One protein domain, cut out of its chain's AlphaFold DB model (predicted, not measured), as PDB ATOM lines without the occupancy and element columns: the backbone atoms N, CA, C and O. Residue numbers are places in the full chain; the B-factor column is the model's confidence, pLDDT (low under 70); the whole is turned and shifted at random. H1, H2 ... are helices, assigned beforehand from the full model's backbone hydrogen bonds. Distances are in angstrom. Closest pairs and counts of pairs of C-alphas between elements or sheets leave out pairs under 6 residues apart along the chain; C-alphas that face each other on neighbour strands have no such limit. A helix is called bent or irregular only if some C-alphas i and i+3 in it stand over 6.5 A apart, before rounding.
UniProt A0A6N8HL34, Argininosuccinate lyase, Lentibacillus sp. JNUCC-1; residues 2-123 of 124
ATOM      1  N   LYS A   2      93.864 149.439 135.801       65.38
ATOM      2  CA  LYS A   2      95.296 149.599 135.458       65.38
ATOM      3  C   LYS A   2      96.097 150.500 136.418       65.38
ATOM      4  O   LYS A   2      97.229 150.181 136.753       65.38
ATOM      5  N   GLU A   3      95.503 151.593 136.899       68.44
ATOM      6  CA  GLU A   3      96.160 152.518 137.842       68.44
ATOM      7  C   GLU A   3      96.333 151.939 139.250       68.44
ATOM      8  O   GLU A   3      97.315 152.246 139.912       68.44
ATOM      9  N   ALA A   4      95.409 151.082 139.700       69.94
ATOM     10  CA  ALA A   4      95.526 150.397 140.988       69.94
ATOM     11  C   ALA A   4      96.687 149.390 140.964       69.94
ATOM     12  O   ALA A   4      97.517 149.399 141.862       69.94
ATOM     13  N   PHE A   5      96.799 148.627 139.873       66.81
ATOM     14  CA  PHE A   5      97.895 147.688 139.638       66.81
ATOM     15  C   PHE A   5      99.269 148.378 139.607       66.81
ATOM     16  O   PHE A   5     100.191 147.937 140.274       66.81
ATOM     17  N   LEU A   6      99.403 149.513 138.909       67.81
ATOM     18  CA  LEU A   6     100.656 150.291 138.873       67.81
ATOM     19  C   LEU A   6     101.049 150.886 140.234       67.81
ATOM     20  O   LEU A   6     102.225 151.152 140.476       67.81
ATOM     21  N   LYS A   7     100.068 151.131 141.107       70.19
ATOM     22  CA  LYS A   7     100.287 151.656 142.458       70.19
ATOM     23  C   LYS A   7     100.754 150.570 143.431       70.19
ATOM     24  O   LYS A   7     101.452 150.891 144.385       70.19
ATOM     25  N   GLU A   8     100.357 149.326 143.178       68.50
ATOM     26  CA  GLU A   8     100.673 148.144 143.982       68.50
ATOM     27  C   GLU A   8     101.985 147.483 143.530       68.50
ATOM     28  O   GLU A   8     102.868 147.257 144.346       68.50
ATOM     29  N   GLU A   9     102.169 147.279 142.225       72.31
ATOM     30  CA  GLU A   9     103.373 146.662 141.649       72.31
ATOM     31  C   GLU A   9     104.552 147.628 141.509       72.31
ATOM     32  O   GLU A   9     105.701 147.206 141.378       72.31
ATOM     33  N   GLY A  10     104.282 148.932 141.536       72.19
ATOM     34  CA  GLY A  10     105.256 149.963 141.214       72.19
ATOM     35  C   GLY A  10     105.433 150.162 139.705       72.19
ATOM     36  O   GLY A  10     104.993 149.384 138.861       72.19
ATOM     37  N   THR A  11     106.081 151.268 139.343       71.94
ATOM     38  CA  THR A  11     106.298 151.662 137.940       71.94
ATOM     39  C   THR A  11     107.670 151.247 137.404       71.94
ATOM     40  O   THR A  11     108.036 151.642 136.298       71.94
ATOM     41  N   LYS A  12     108.470 150.528 138.199       71.75
ATOM     42  CA  LYS A  12     109.839 150.119 137.871       71.75
ATOM     43  C   LYS A  12     110.025 148.639 138.180       71.75
ATOM     44  O   LYS A  12     109.468 148.139 139.148       71.75
ATOM     45  N   PHE A  13     110.810 147.974 137.344       71.31
ATOM     46  CA  PHE A  13     111.236 146.598 137.565       71.31
ATOM     47  C   PHE A  13     112.399 146.553 138.579       71.31
ATOM     48  O   PHE A  13     113.238 147.458 138.524       71.31
ATOM     49  N   PRO A  14     112.498 145.522 139.442       77.06
ATOM     50  CA  PRO A  14     111.516 144.456 139.664       77.06
ATOM     51  C   PRO A  14     110.276 144.944 140.433       77.06
ATOM     52  O   PRO A  14     110.377 145.792 141.316       77.06
ATOM     53  N   GLY A  15     109.097 144.428 140.058       82.06
ATOM     54  CA  GLY A  15     107.814 144.818 140.660       82.06
ATOM     55  C   GLY A  15     107.659 144.333 142.105       82.06
ATOM     56  O   GLY A  15     108.300 143.362 142.508       82.06
ATOM     57  N   HIS A  16     106.800 144.992 142.885       83.19
ATOM     58  CA  HIS A  16     106.659 144.745 144.324       83.19
ATOM     59  C   HIS A  16     106.322 143.288 144.672       83.19
ATOM     60  O   HIS A  16     107.033 142.686 145.477       83.19
ATOM     61  N   THR A  17     105.306 142.689 144.036       85.38
ATOM     62  CA  THR A  17     104.949 141.283 144.297       85.38
ATOM     63  C   THR A  17     106.086 140.341 143.922       85.38
ATOM     64  O   THR A  17     106.352 139.383 144.638       85.38
ATOM     65  N   TYR A  18     106.798 140.614 142.825       82.94
ATOM     66  CA  TYR A  18     107.933 139.789 142.403       82.94
ATOM     67  C   TYR A  18     109.084 139.824 143.420       82.94
ATOM     68  O   TYR A  18     109.679 138.790 143.726       82.94
ATOM     69  N   VAL A  19     109.359 140.999 143.992       84.94
ATOM     70  CA  VAL A  19     110.351 141.159 145.059       84.94
ATOM     71  C   VAL A  19     109.937 140.397 146.317       84.94
ATOM     72  O   VAL A  19     110.706 139.569 146.801       84.94
ATOM     73  N   GLU A  20     108.736 140.651 146.841       85.00
ATOM     74  CA  GLU A  20     108.312 140.094 148.134       85.00
ATOM     75  C   GLU A  20     107.991 138.597 148.069       85.00
ATOM     76  O   GLU A  20     108.254 137.880 149.028       85.00
ATOM     77  N   ALA A  21     107.439 138.104 146.957       85.88
ATOM     78  CA  ALA A  21     107.024 136.707 146.843       85.88
ATOM     79  C   ALA A  21     108.126 135.774 146.321       85.88
ATOM     80  O   ALA A  21     108.017 134.563 146.513       85.88
ATOM     81  N   LEU A  22     109.152 136.301 145.640       86.06
ATOM     82  CA  LEU A  22     110.192 135.479 145.017       86.06
ATOM     83  C   LEU A  22     111.606 135.899 145.426       86.06
ATOM     84  O   LEU A  22     112.304 135.117 146.064       86.06
ATOM     85  N   LEU A  23     112.041 137.107 145.059       87.06
ATOM     86  CA  LEU A  23     113.460 137.476 145.159       87.06
ATOM     87  C   LEU A  23     113.950 137.529 146.607       87.06
ATOM     88  O   LEU A  23     115.005 136.988 146.929       87.06
ATOM     89  N   LYS A  24     113.170 138.152 147.493       87.88
ATOM     90  CA  LYS A  24     113.530 138.303 148.902       87.88
ATOM     91  C   LYS A  24     113.513 136.968 149.664       87.88
ATOM     92  O   LYS A  24     114.520 136.698 150.312       87.88
ATOM     93  N   PRO A  25     112.482 136.103 149.549       88.62
ATOM     94  CA  PRO A  25     112.537 134.762 150.134       88.62
ATOM     95  C   PRO A  25     113.736 133.943 149.643       88.62
ATOM     96  O   PRO A  25     114.449 133.365 150.452       88.62
ATOM     97  N   VAL A  26     114.022 133.954 148.333       87.69
ATOM     98  CA  VAL A  26     115.181 133.236 147.769       87.69
ATOM     99  C   VAL A  26     116.497 133.768 148.335       87.69
ATOM    100  O   VAL A  26     117.379 132.984 148.682       87.69
ATOM    101  N   PHE A  27     116.636 135.090 148.456       90.06
ATOM    102  CA  PHE A  27     117.805 135.714 149.069       90.06
ATOM    103  C   PHE A  27     117.976 135.291 150.536       90.06
ATOM    104  O   PHE A  27     119.086 134.973 150.965       90.06
ATOM    105  N   GLU A  28     116.891 135.311 151.312       89.44
ATOM    106  CA  GLU A  28     116.894 134.936 152.729       89.44
ATOM    107  C   GLU A  28     117.253 133.455 152.905       89.44
ATOM    108  O   GLU A  28     118.150 133.146 153.688       89.44
ATOM    109  N   ASP A  29     116.675 132.562 152.099       90.06
ATOM    110  CA  ASP A  29     117.006 131.134 152.109       90.06
ATOM    111  C   ASP A  29     118.481 130.886 151.752       90.06
ATOM    112  O   ASP A  29     119.179 130.119 152.422       90.06
ATOM    113  N   GLN A  30     119.001 131.566 150.725       88.62
ATOM    114  CA  GLN A  30     120.419 131.478 150.373       88.62
ATOM    115  C   GLN A  30     121.322 131.930 151.526       88.62
ATOM    116  O   GLN A  30     122.349 131.308 151.793       88.62
ATOM    117  N   ARG A  31     120.942 132.998 152.233       90.12
ATOM    118  CA  ARG A  31     121.718 133.541 153.355       90.12
ATOM    119  C   ARG A  31     121.692 132.614 154.561       90.12
ATOM    120  O   ARG A  31     122.711 132.445 155.230       90.12
ATOM    121  N   ASP A  32     120.539 132.033 154.847       89.44
ATOM    122  CA  ASP A  32     120.342 131.277 156.076       89.44
ATOM    123  C   ASP A  32     120.874 129.847 155.942       89.44
ATOM    124  O   ASP A  32     121.494 129.341 156.881       89.44
ATOM    125  N   TYR A  33     120.731 129.233 154.761       88.25
ATOM    126  CA  TYR A  33     121.071 127.824 154.546       88.25
ATOM    127  C   TYR A  33     122.286 127.593 153.648       88.25
ATOM    128  O   TYR A  33     123.016 126.627 153.860       88.25
ATOM    129  N   LEU A  34     122.531 128.455 152.655       88.19
ATOM    130  CA  LEU A  34     123.549 128.198 151.626       88.19
ATOM    131  C   LEU A  34     124.838 129.002 151.813       88.19
ATOM    132  O   LEU A  34     125.828 128.692 151.159       88.19
ATOM    133  N   PHE A  35     124.868 129.988 152.713       88.81
ATOM    134  CA  PHE A  35     125.993 130.914 152.872       88.81
ATOM    135  C   PHE A  35     127.353 130.213 153.017       88.81
ATOM    136  O   PHE A  35     128.263 130.464 152.230       88.81
ATOM    137  N   ASP A  36     127.489 129.285 153.968       89.25
ATOM    138  CA  ASP A  36     128.767 128.598 154.204       89.25
ATOM    139  C   ASP A  36     129.158 127.694 153.023       89.25
ATOM    140  O   ASP A  36     130.322 127.651 152.611       89.25
ATOM    141  N   ALA A  37     128.173 127.002 152.440       88.75
ATOM    142  CA  ALA A  37     128.374 126.145 151.275       88.75
ATOM    143  C   ALA A  37     128.822 126.961 150.050       88.75
ATOM    144  O   ALA A  37     129.748 126.555 149.346       88.75
ATOM    145  N   MET A  38     128.243 128.149 149.840       88.06
ATOM    146  CA  MET A  38     128.632 129.078 148.776       88.06
ATOM    147  C   MET A  38     130.105 129.482 148.900       88.06
ATOM    148  O   MET A  38     130.840 129.419 147.913       88.06
ATOM    149  N   PHE A  39     130.572 129.839 150.101       90.88
ATOM    150  CA  PHE A  39     131.983 130.182 150.313       90.88
ATOM    151  C   PHE A  39     132.918 128.994 150.103       90.88
ATOM    152  O   PHE A  39     133.963 129.141 149.463       90.88
ATOM    153  N   ALA A  40     132.552 127.811 150.603       89.94
ATOM    154  CA  ALA A  40     133.331 126.597 150.385       89.94
ATOM    155  C   ALA A  40     133.486 126.289 148.888       89.94
ATOM    156  O   ALA A  40     134.594 126.022 148.417       89.94
ATOM    157  N   LEU A  41     132.396 126.411 148.135       88.31
ATOM    158  CA  LEU A  41     132.358 126.179 146.700       88.31
ATOM    159  C   LEU A  41     133.163 127.223 145.917       88.31
ATOM    160  O   LEU A  41     133.917 126.861 145.018       88.31
ATOM    161  N   HIS A  42     133.079 128.504 146.285       90.00
ATOM    162  CA  HIS A  42     133.895 129.557 145.666       90.00
ATOM    163  C   HIS A  42     135.386 129.325 145.882       90.00
ATOM    164  O   HIS A  42     136.163 129.439 144.937       90.00
ATOM    165  N   ARG A  43     135.791 128.934 147.094       91.88
ATOM    166  CA  ARG A  43     137.189 128.581 147.371       91.88
ATOM    167  C   ARG A  43     137.651 127.394 146.537       91.88
ATOM    168  O   ARG A  43     138.726 127.458 145.947       91.88
ATOM    169  N   ALA A  44     136.844 126.335 146.474       91.44
ATOM    170  CA  ALA A  44     137.161 125.152 145.680       91.44
ATOM    171  C   ALA A  44     137.295 125.493 144.187       91.44
ATOM    172  O   ALA A  44     138.242 125.050 143.539       91.44
ATOM    173  N   HIS A  45     136.399 126.333 143.661       90.56
ATOM    174  CA  HIS A  45     136.436 126.779 142.268       90.56
ATOM    175  C   HIS A  45     137.689 127.602 141.956       90.56
ATOM    176  O   HIS A  45     138.384 127.322 140.986       90.56
ATOM    177  N   VAL A  46     138.035 128.570 142.808       91.50
ATOM    178  CA  VAL A  46     139.243 129.401 142.641       91.50
ATOM    179  C   VAL A  46     140.514 128.551 142.705       91.50
ATOM    180  O   VAL A  46     141.426 128.740 141.897       91.50
ATOM    181  N   LEU A  47     140.564 127.575 143.616       92.12
ATOM    182  CA  LEU A  47     141.678 126.633 143.695       92.12
ATOM    183  C   LEU A  47     141.793 125.805 142.407       92.12
ATOM    184  O   LEU A  47     142.872 125.738 141.825       92.12
ATOM    185  N   MET A  48     140.676 125.264 141.914       93.31
ATOM    186  CA  MET A  48     140.632 124.520 140.655       93.31
ATOM    187  C   MET A  48     141.118 125.374 139.474       93.31
ATOM    188  O   MET A  48     141.981 124.930 138.720       93.31
ATOM    189  N   LEU A  49     140.652 126.622 139.339       92.06
ATOM    190  CA  LEU A  49     141.109 127.534 138.279       92.06
ATOM    191  C   LEU A  49     142.623 127.788 138.338       92.06
ATOM    192  O   LEU A  49     143.287 127.859 137.300       92.06
ATOM    193  N   THR A  50     143.170 127.890 139.549       92.50
ATOM    194  CA  THR A  50     144.609 128.068 139.778       92.50
ATOM    195  C   THR A  50     145.390 126.818 139.363       92.50
ATOM    196  O   THR A  50     146.391 126.918 138.653       92.50
ATOM    197  N   GLU A  51     144.908 125.625 139.724       92.38
ATOM    198  CA  GLU A  51     145.512 124.344 139.321       92.38
ATOM    199  C   GLU A  51     145.488 124.140 137.800       92.38
ATOM    200  O   GLU A  51     146.463 123.656 137.220       92.38
ATOM    201  N   GLN A  52     144.413 124.575 137.136       93.12
ATOM    202  CA  GLN A  52     144.291 124.557 135.675       93.12
ATOM    203  C   GLN A  52     145.110 125.657 134.981       93.12
ATOM    204  O   GLN A  52     145.105 125.740 133.752       93.12
ATOM    205  N   LYS A  53     145.836 126.493 135.740       91.94
ATOM    206  CA  LYS A  53     146.622 127.633 135.236       91.94
ATOM    207  C   LYS A  53     145.778 128.649 134.455       91.94
ATOM    208  O   LYS A  53     146.294 129.342 133.582       91.94
ATOM    209  N   LEU A  54     144.484 128.721 134.766       89.50
ATOM    210  CA  LEU A  54     143.551 129.706 134.215       89.50
ATOM    211  C   LEU A  54     143.558 131.002 135.031       89.50
ATOM    212  O   LEU A  54     143.216 132.058 134.506       89.50
ATOM    213  N   LEU A  55     143.978 130.916 136.296       90.25
ATOM    214  CA  LEU A  55     144.100 132.039 137.211       90.25
ATOM    215  C   LEU A  55     145.537 132.117 137.765       90.25
ATOM    216  O   LEU A  55     146.039 131.114 138.283       90.25
ATOM    217  N   PRO A  56     146.220 133.269 137.648       92.69
ATOM    218  CA  PRO A  56     147.504 133.515 138.298       92.69
ATOM    219  C   PRO A  56     147.430 133.348 139.823       92.69
ATOM    220  O   PRO A  56     146.411 133.646 140.442       92.69
ATOM    221  N   GLY A  57     148.512 132.867 140.442       91.81
ATOM    222  CA  GLY A  57     148.523 132.560 141.880       91.81
ATOM    223  C   GLY A  57     148.374 133.787 142.786       91.81
ATOM    224  O   GLY A  57     147.744 133.699 143.833       91.81
ATOM    225  N   ASP A  58     148.903 134.933 142.364       92.75
ATOM    226  CA  ASP A  58     148.736 136.230 143.028       92.75
ATOM    227  C   ASP A  58     147.281 136.722 142.967       92.75
ATOM    228  O   ASP A  58     146.730 137.171 143.975       92.75
ATOM    229  N   GLU A  59     146.623 136.569 141.816       93.00
ATOM    230  CA  GLU A  59     145.194 136.869 141.667       93.00
ATOM    231  C   GLU A  59     144.319 135.921 142.502       93.00
ATOM    232  O   GLU A  59     143.380 136.356 143.173       93.00
ATOM    233  N   ALA A  60     144.650 134.628 142.513       92.94
ATOM    234  CA  ALA A  60     143.963 133.628 143.320       92.94
ATOM    235  C   ALA A  60     144.078 133.920 144.821       92.94
ATOM    236  O   ALA A  60     143.083 133.843 145.543       92.94
ATOM    237  N   GLU A  61     145.265 134.300 145.299       94.00
ATOM    238  CA  GLU A  61     145.483 134.679 146.696       94.00
ATOM    239  C   GLU A  61     144.645 135.905 147.085       94.00
ATOM    240  O   GLU A  61     143.998 135.906 148.139       94.00
ATOM    241  N   ALA A  62     144.587 136.922 146.217       93.88
ATOM    242  CA  ALA A  62     143.753 138.102 146.435       93.88
ATOM    243  C   ALA A  62     142.267 137.729 146.564       93.88
ATOM    244  O   ALA A  62     141.603 138.152 147.517       93.88
ATOM    245  N   ILE A  63     141.762 136.880 145.664       93.19
ATOM    246  CA  ILE A  63     140.377 136.398 145.685       93.19
ATOM    247  C   ILE A  63     140.088 135.582 146.951       93.19
ATOM    248  O   ILE A  63     139.111 135.859 147.648       93.19
ATOM    249  N   LEU A  64     140.936 134.609 147.296       93.81
ATOM    250  CA  LEU A  64     140.755 133.770 148.488       93.81
ATOM    251  C   LEU A  64     140.784 134.598 149.780       93.81
ATOM    252  O   LEU A  64     139.985 134.366 150.695       93.81
ATOM    253  N   SER A  65     141.660 135.602 149.847       94.25
ATOM    254  CA  SER A  65     141.720 136.553 150.958       94.25
ATOM    255  C   SER A  65     140.448 137.403 151.044       94.25
ATOM    256  O   SER A  65     139.885 137.567 152.129       94.25
ATOM    257  N   GLY A  66     139.942 137.886 149.904       94.00
ATOM    258  CA  GLY A  66     138.666 138.597 149.807       94.00
ATOM    259  C   GLY A  66     137.489 137.751 150.298       94.00
ATOM    260  O   GLY A  66     136.760 138.178 151.193       94.00
ATOM    261  N   LEU A  67     137.363 136.515 149.809       93.56
ATOM    262  CA  LEU A  67     136.335 135.563 150.244       93.56
ATOM    263  C   LEU A  67     136.403 135.298 151.755       93.56
ATOM    264  O   LEU A  67     135.376 135.305 152.424       93.56
ATOM    265  N   THR A  68     137.607 135.152 152.315       93.62
ATOM    266  CA  THR A  68     137.806 134.954 153.763       93.62
ATOM    267  C   THR A  68     137.369 136.169 154.589       93.62
ATOM    268  O   THR A  68     136.934 136.024 155.731       93.62
ATOM    269  N   LYS A  69     137.495 137.389 154.051       93.25
ATOM    270  CA  LYS A  69     136.980 138.600 154.709       93.25
ATOM    271  C   LYS A  69     135.455 138.650 154.654       93.25
ATOM    272  O   LYS A  69     134.839 138.987 155.660       93.25
ATOM    273  N   LEU A  70     134.862 138.298 153.514       91.69
ATOM    274  CA  LEU A  70     133.409 138.298 153.334       91.69
ATOM    275  C   LEU A  70     132.703 137.224 154.167       91.69
ATOM    276  O   LEU A  70     131.635 137.488 154.703       91.69
ATOM    277  N   GLU A  71     133.310 136.051 154.336       92.06
ATOM    278  CA  GLU A  71     132.769 134.971 155.178       92.06
ATOM    279  C   GLU A  71     132.640 135.383 156.656       92.06
ATOM    280  O   GLU A  71     131.824 134.835 157.390       92.06
ATOM    281  N   LYS A  72     133.421 136.380 157.099       91.00
ATOM    282  CA  LYS A  72     133.369 136.927 158.465       91.00
ATOM    283  C   LYS A  72     132.303 138.006 158.658       91.00
ATOM    284  O   LYS A  72     132.161 138.495 159.777       91.00
ATOM    285  N   ILE A  73     131.610 138.420 157.596       89.88
ATOM    286  CA  ILE A  73     130.519 139.391 157.700       89.88
ATOM    287  C   ILE A  73     129.378 138.755 158.493       89.88
ATOM    288  O   ILE A  73     129.035 137.590 158.286       89.88
ATOM    289  N   ASP A  74     128.776 139.532 159.390       87.81
ATOM    290  CA  ASP A  74     127.575 139.093 160.087       87.81
ATOM    291  C   ASP A  74     126.436 138.924 159.072       87.81
ATOM    292  O   ASP A  74     126.079 139.848 158.336       87.81
ATOM    293  N   ARG A  75     125.834 137.732 159.039       86.81
ATOM    294  CA  ARG A  75     124.710 137.428 158.148       86.81
ATOM    295  C   ARG A  75     123.551 138.402 158.362       86.81
ATOM    296  O   ARG A  75     122.869 138.739 157.402       86.81
ATOM    297  N   ALA A  76     123.360 138.931 159.571       85.62
ATOM    298  CA  ALA A  76     122.334 139.938 159.845       85.62
ATOM    299  C   ALA A  76     122.541 141.260 159.071       85.62
ATOM    300  O   ALA A  76     121.582 142.006 158.841       85.62
ATOM    301  N   GLU A  77     123.772 141.555 158.639       85.75
ATOM    302  CA  GLU A  77     124.098 142.715 157.802       85.75
ATOM    303  C   GLU A  77     123.778 142.479 156.317       85.75
ATOM    304  O   GLU A  77     123.647 143.434 155.545       85.75
ATOM    305  N   LEU A  78     123.597 141.220 155.906       86.75
ATOM    306  CA  LEU A  78     123.221 140.840 154.549       86.75
ATOM    307  C   LEU A  78     121.704 140.951 154.399       86.75
ATOM    308  O   LEU A  78     120.933 140.033 154.690       86.75
ATOM    309  N   LYS A  79     121.281 142.134 153.955       86.31
ATOM    310  CA  LYS A  79     119.887 142.450 153.645       86.31
ATOM    311  C   LYS A  79     119.677 142.459 152.142       86.31
ATOM    312  O   LYS A  79     120.519 142.978 151.408       86.31
ATOM    313  N   TYR A  80     118.526 141.945 151.719       84.69
ATOM    314  CA  TYR A  80     118.091 142.032 150.335       84.69
ATOM    315  C   TYR A  80     118.060 143.498 149.886       84.69
ATOM    316  O   TYR A  80     117.512 144.362 150.581       84.69
ATOM    317  N   GLN A  81     118.642 143.778 148.722       82.75
ATOM    318  CA  GLN A  81     118.560 145.085 148.080       82.75
ATOM    319  C   GLN A  81     117.954 144.902 146.689       82.75
ATOM    320  O   GLN A  81     118.431 144.042 145.959       82.75
ATOM    321  N   PRO A  82     116.995 145.744 146.259       77.69
ATOM    322  CA  PRO A  82     116.333 145.597 144.955       77.69
ATOM    323  C   PRO A  82     117.263 145.660 143.734       77.69
ATOM    324  O   PRO A  82     116.855 145.333 142.625       77.69
ATOM    325  N   GLN A  83     118.488 146.145 143.934       77.81
ATOM    326  CA  GLN A  83     119.531 146.265 142.918       77.81
ATOM    327  C   GLN A  83     120.302 144.955 142.687       77.81
ATOM    328  O   GLN A  83     120.961 144.832 141.659       77.81
ATOM    329  N   TYR A  84     120.174 143.970 143.581       79.50
ATOM    330  CA  TYR A  84     120.755 142.638 143.425       79.50
ATOM    331  C   TYR A  84     119.638 141.592 143.417       79.50
ATOM    332  O   TYR A  84     118.748 141.601 144.266       79.50
ATOM    333  N   GLU A  85     119.669 140.693 142.433       74.50
ATOM    334  CA  GLU A  85     118.625 139.673 142.273       74.50
ATOM    335  C   GLU A  85     118.666 138.628 143.395       74.50
ATOM    336  O   GLU A  85     117.621 138.137 143.814       74.50
ATOM    337  N   ASP A  86     119.864 138.310 143.889       82.31
ATOM    338  CA  ASP A  86     120.108 137.240 144.846       82.31
ATOM    339  C   ASP A  86     121.316 137.549 145.760       82.31
ATOM    340  O   ASP A  86     121.969 138.604 145.672       82.31
ATOM    341  N   LEU A  87     121.599 136.636 146.695       86.44
ATOM    342  CA  LEU A  87     122.717 136.785 147.625       86.44
ATOM    343  C   LEU A  87     124.067 136.738 146.908       86.44
ATOM    344  O   LEU A  87     125.020 137.393 147.331       86.44
ATOM    345  N   PHE A  88     124.146 135.982 145.819       83.31
ATOM    346  CA  PHE A  88     125.368 135.779 145.065       83.31
ATOM    347  C   PHE A  88     125.894 137.096 144.495       83.31
ATOM    348  O   PHE A  88     127.035 137.456 144.775       83.31
ATOM    349  N   PHE A  89     125.047 137.862 143.802       83.25
ATOM    350  CA  PHE A  89     125.429 139.175 143.271       83.25
ATOM    351  C   PHE A  89     125.774 140.176 144.373       83.25
ATOM    352  O   PHE A  89     126.651 141.022 144.206       83.25
ATOM    353  N   THR A  90     125.122 140.066 145.532       88.94
ATOM    354  CA  THR A  90     125.459 140.908 146.687       88.94
ATOM    355  C   THR A  90     126.870 140.605 147.195       88.94
ATOM    356  O   THR A  90     127.629 141.525 147.506       88.94
ATOM    357  N   LEU A  91     127.245 139.325 147.276       88.94
ATOM    358  CA  LEU A  91     128.588 138.906 147.680       88.94
ATOM    359  C   LEU A  91     129.637 139.216 146.607       88.94
ATOM    360  O   LEU A  91     130.735 139.636 146.960       88.94
ATOM    361  N   GLU A  92     129.303 139.063 145.326       87.50
ATOM    362  CA  GLU A  92     130.167 139.423 144.196       87.50
ATOM    363  C   GLU A  92     130.471 140.923 144.192       87.50
ATOM    364  O   GLU A  92     131.636 141.309 144.147       87.50
ATOM    365  N   SER A  93     129.450 141.772 144.343       88.94
ATOM    366  CA  SER A  93     129.635 143.224 144.433       88.94
ATOM    367  C   SER A  93     130.536 143.593 145.613       88.94
ATOM    368  O   SER A  93     131.484 144.355 145.447       88.94
ATOM    369  N   LYS A  94     130.301 143.002 146.792       90.94
ATOM    370  CA  LYS A  94     131.158 143.218 147.968       90.94
ATOM    371  C   LYS A  94     132.581 142.698 147.764       90.94
ATOM    372  O   LYS A  94     133.516 143.250 148.336       90.94
ATOM    373  N   LEU A  95     132.763 141.627 146.989       91.31
ATOM    374  CA  LEU A  95     134.088 141.130 146.628       91.31
ATOM    375  C   LEU A  95     134.783 142.126 145.697       91.31
ATOM    376  O   LEU A  95     135.934 142.473 145.952       91.31
ATOM    377  N   GLY A  96     134.071 142.643 144.693       91.31
ATOM    378  CA  GLY A  96     134.536 143.702 143.798       91.31
ATOM    379  C   GLY A  96     134.996 144.948 144.554       91.31
ATOM    380  O   GLY A  96     136.082 145.453 144.283       91.31
ATOM    381  N   ASP A  97     134.260 145.362 145.587       91.69
ATOM    382  CA  ASP A  97     134.655 146.477 146.459       91.69
ATOM    383  C   ASP A  97     135.983 146.223 147.206       91.69
ATOM    384  O   ASP A  97     136.694 147.166 147.562       91.69
ATOM    385  N   LEU A  98     136.335 144.958 147.467       91.19
ATOM    386  CA  LEU A  98     137.538 144.576 148.218       91.19
ATOM    387  C   LEU A  98     138.773 144.351 147.340       91.19
ATOM    388  O   LEU A  98     139.884 144.628 147.798       91.19
ATOM    389  N   ILE A  99     138.601 143.786 146.140       91.50
ATOM    390  CA  ILE A  99     139.718 143.331 145.287       91.50
ATOM    391  C   ILE A  99     139.700 143.920 143.870       91.50
ATOM    392  O   ILE A  99     140.627 143.674 143.103       91.50
ATOM    393  N   GLY A 100     138.679 144.708 143.529       91.56
ATOM    394  CA  GLY A 100     138.416 145.224 142.186       91.56
ATOM    395  C   GLY A 100     137.437 144.347 141.398       91.56
ATOM    396  O   GLY A 100     137.478 143.118 141.482       91.56
ATOM    397  N   GLU A 101     136.571 144.984 140.602       87.69
ATOM    398  CA  GLU A 101     135.540 144.308 139.795       87.69
ATOM    399  C   GLU A 101     136.137 143.297 138.803       87.69
ATOM    400  O   GLU A 101     135.631 142.184 138.680       87.69
ATOM    401  N   ASP A 102     137.265 143.633 138.168       86.50
ATOM    402  CA  ASP A 102     137.943 142.754 137.207       86.50
ATOM    403  C   ASP A 102     138.403 141.431 137.839       86.50
ATOM    404  O   ASP A 102     138.323 140.371 137.217       86.50
ATOM    405  N   LEU A 103     138.892 141.480 139.082       87.56
ATOM    406  CA  LEU A 103     139.339 140.303 139.831       87.56
ATOM    407  C   LEU A 103     138.156 139.511 140.388       87.56
ATOM    408  O   LEU A 103     138.164 138.282 140.322       87.56
ATOM    409  N   ALA A 104     137.125 140.192 140.892       86.69
ATOM    410  CA  ALA A 104     135.913 139.537 141.374       86.69
ATOM    411  C   ALA A 104     135.201 138.767 140.247       86.69
ATOM    412  O   ALA A 104     134.864 137.597 140.429       86.69
ATOM    413  N   GLY A 105     135.093 139.353 139.051       84.44
ATOM    414  CA  GLY A 105     134.460 138.706 137.899       84.44
ATOM    415  C   GLY A 105     135.185 137.443 137.414       84.44
ATOM    416  O   GLY A 105     134.557 136.530 136.869       84.44
ATOM    417  N   LYS A 106     136.500 137.318 137.663       84.00
ATOM    418  CA  LYS A 106     137.274 136.107 137.321       84.00
ATOM    419  C   LYS A 106     136.835 134.870 138.107       84.00
ATOM    420  O   LYS A 106     137.066 133.758 137.635       84.00
ATOM    421  N   VAL A 107     136.139 135.029 139.237       81.81
ATOM    422  CA  VAL A 107     135.540 133.909 139.988       81.81
ATOM    423  C   VAL A 107     134.500 133.154 139.149       81.81
ATOM    424  O   VAL A 107     134.287 131.963 139.361       81.81
ATOM    425  N   HIS A 108     133.886 133.794 138.153       80.31
ATOM    426  CA  HIS A 108     132.892 133.164 137.273       80.31
ATOM    427  C   HIS A 108     133.500 132.514 136.031       80.31
ATOM    428  O   HIS A 108     132.782 131.915 135.225       80.31
ATOM    429  N   MET A 109     134.822 132.591 135.864       74.31
ATOM    430  CA  MET A 109     135.490 131.972 134.730       74.31
ATOM    431  C   MET A 109     135.212 130.464 134.714       74.31
ATOM    432  O   MET A 109     135.332 129.786 135.734       74.31
ATOM    433  N   ALA A 110     134.821 129.959 133.542       66.81
ATOM    434  CA  ALA A 110     134.472 128.557 133.307       66.81
ATOM    435  C   ALA A 110     133.292 128.011 134.143       66.81
ATOM    436  O   ALA A 110     133.177 126.796 134.298       66.81
ATOM    437  N   ARG A 111     132.391 128.872 134.643       73.25
ATOM    438  CA  ARG A 111     131.194 128.466 135.398       73.25
ATOM    439  C   ARG A 111     129.923 129.027 134.762       73.25
ATOM    440  O   ARG A 111     129.894 130.188 134.361       73.25
ATOM    441  N   SER A 112     128.861 128.222 134.656       68.62
ATOM    442  CA  SER A 112     127.556 128.700 134.178       68.62
ATOM    443  C   SER A 112     126.623 129.039 135.341       68.62
ATOM    444  O   SER A 112     126.728 128.478 136.430       68.62
ATOM    445  N   ARG A 113     125.645 129.922 135.104       63.81
ATOM    446  CA  ARG A 113     124.662 130.331 136.123       63.81
ATOM    447  C   ARG A 113     123.802 129.171 136.638       63.81
ATOM    448  O   ARG A 113     123.444 129.159 137.813       63.81
ATOM    449  N   ASN A 114     123.517 128.177 135.793       62.00
ATOM    450  CA  ASN A 114     122.768 126.987 136.202       62.00
ATOM    451  C   ASN A 114     123.578 126.088 137.143       62.00
ATOM    452  O   ASN A 114     122.989 125.443 138.011       62.00
ATOM    453  N   ASP A 115     124.901 126.068 136.990       62.56
ATOM    454  CA  ASP A 115     125.786 125.270 137.836       62.56
ATOM    455  C   ASP A 115     125.888 125.889 139.236       62.56
ATOM    456  O   ASP A 115     125.777 125.180 140.229       62.56
ATOM    457  N   MET A 116     125.928 127.224 139.341       60.00
ATOM    458  CA  MET A 116     126.039 127.929 140.631       60.00
ATOM    459  C   MET A 116     124.881 127.635 141.596       60.00
ATOM    460  O   MET A 116     125.104 127.381 142.781       60.00
ATOM    461  N   GLY A 117     123.645 127.637 141.085       57.88
ATOM    462  CA  GLY A 117     122.454 127.326 141.879       57.88
ATOM    463  C   GLY A 117     122.342 125.841 142.237       57.88
ATOM    464  O   GLY A 117     121.993 125.492 143.367       57.88
ATOM    465  N   ARG A 118     122.661 124.942 141.296       59.91
ATOM    466  CA  ARG A 118     122.580 123.495 141.543       59.91
ATOM    467  C   ARG A 118     123.652 123.003 142.500       59.91
ATOM    468  O   ARG A 118     123.322 122.213 143.375       59.91
ATOM    469  N   GLU A 119     124.885 123.477 142.370       56.81
ATOM    470  CA  GLU A 119     126.012 123.040 143.200       56.81
ATOM    471  C   GLU A 119     125.796 123.356 144.687       56.81
ATOM    472  O   GLU A 119     126.096 122.514 145.527       56.81
ATOM    473  N   CYS A 120     125.203 124.507 145.024       56.59
ATOM    474  CA  CYS A 120     124.864 124.807 146.420       56.59
ATOM    475  C   CYS A 120     123.708 123.936 146.934       56.59
ATOM    476  O   CYS A 120     123.718 123.521 148.086       56.59
ATOM    477  N   THR A 121     122.731 123.624 146.078       52.72
ATOM    478  CA  THR A 121     121.527 122.871 146.471       52.72
ATOM    479  C   THR A 121     121.808 121.381 146.698       52.72
ATOM    480  O   THR A 121     121.147 120.757 147.518       52.72
ATOM    481  N   VAL A 122     122.774 120.788 145.985       47.53
ATOM    482  CA  VAL A 122     123.146 119.363 146.145       47.53
ATOM    483  C   VAL A 122     124.096 119.096 147.317       47.53
ATOM    484  O   VAL A 122     124.384 117.937 147.610       47.53
ATOM    485  N   MET A 123     124.629 120.150 147.939       43.44
ATOM    486  CA  MET A 123     125.605 120.065 149.029       43.44
ATOM    487  C   MET A 123     124.952 120.160 150.424       43.44
ATOM    488  O   MET A 123     125.636 119.926 151.422       43.44
TER     489      MET A 123
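This is residues 2 to 123 of the 124 residues of the protein "Argininosuccinate lyase" of Lentibacillus sp. JNUCC-1 (UniProt A0A6N8HL34). What shape is this? A long bent helix, H2, runs through the domain: its second arm, H2b, forms a hairpin with H3, and H4 and H5 pack crosswise on H3 to complete a cluster. The first arm, H2a, runs out from there towards the small helix H1 at the far tip, while H6 packs on residues 37 to 41 of H2b. What is the make-up? The printed part has 122 residues with six named helices, H1 to H6 in chain order, no named strand, and the class all helix. It is only just loose, close to compact, with a radius of gyration of the C-alphas of 16.5 A and spans of 56 by 28 by 27 A.

Which helix is the hub? H2, residues 16 to 51, touches five others; by its hydrogen bonds it was assigned as one helix, but it is bent, C-alphas 33 and 36 being 7.7 A apart. Its arms H2a, residues 16 to 33, and H2b, residues 36 to 51, are about perpendicular at 74 degrees. H2a is irregular, with C-alphas 21 and 24 7.0 A apart, and has a kink of 27 degrees near residue 23. What gathers round H2b? H2b and H3, residues 57 to 70, touch as a helical hairpin at a shallow tilt of 5 degrees, closest at the C-alphas of Thr 50 and Gly 57, 6.3 A. H4, residues 87 to 99, touches H3 at a steep tilt of 58 degrees, closest at C-alphas 66 and 95, 6.1 A. H5, residues 101 to 108, touches H4, closest at C-alphas 96 and 104, 5.0 A. What about H6 and H1? H6, residues 113 to 121, touches H2b, closest at C-alphas 37 and 120, 6.1 A. H1, residues 2 to 9, and H2a touch only at the corner, only just, with 3 pairs of C-alphas within 8 A, closest at C-alphas 9 and 16, 4.7 A. How complete are the backbones? Every O i to N i+4 pair is within hydrogen-bond range in H1, H2b, H3 and H4, against 12 of 14 in H2a, 3 of 5 in H6 and 1 of 4 in H5, where 4 of 5 O i to N i+3 pairs are.

Where are the anchors? H1 begins at C-alpha 2, (95.296, 149.599, 135.458), and H6 ends at C-alpha 121, (121.527, 122.871, 146.471). How long are the longer elements? H2a measures 24.5 A, H2b 22.8 A, H3 19.8 A and H4 18.4 A from first to last C-alpha.

How far does it reach? The two C-alphas farthest apart, of Glu 3 and Glu 51, are 56.8 A apart. Is it continuous? The printed part has no cut, and the long link is H3 to H4, 16 residues. Where is confidence low? Residues 2 to 6, 8, 110 and 112 to 123 are under 70 in pLDDT.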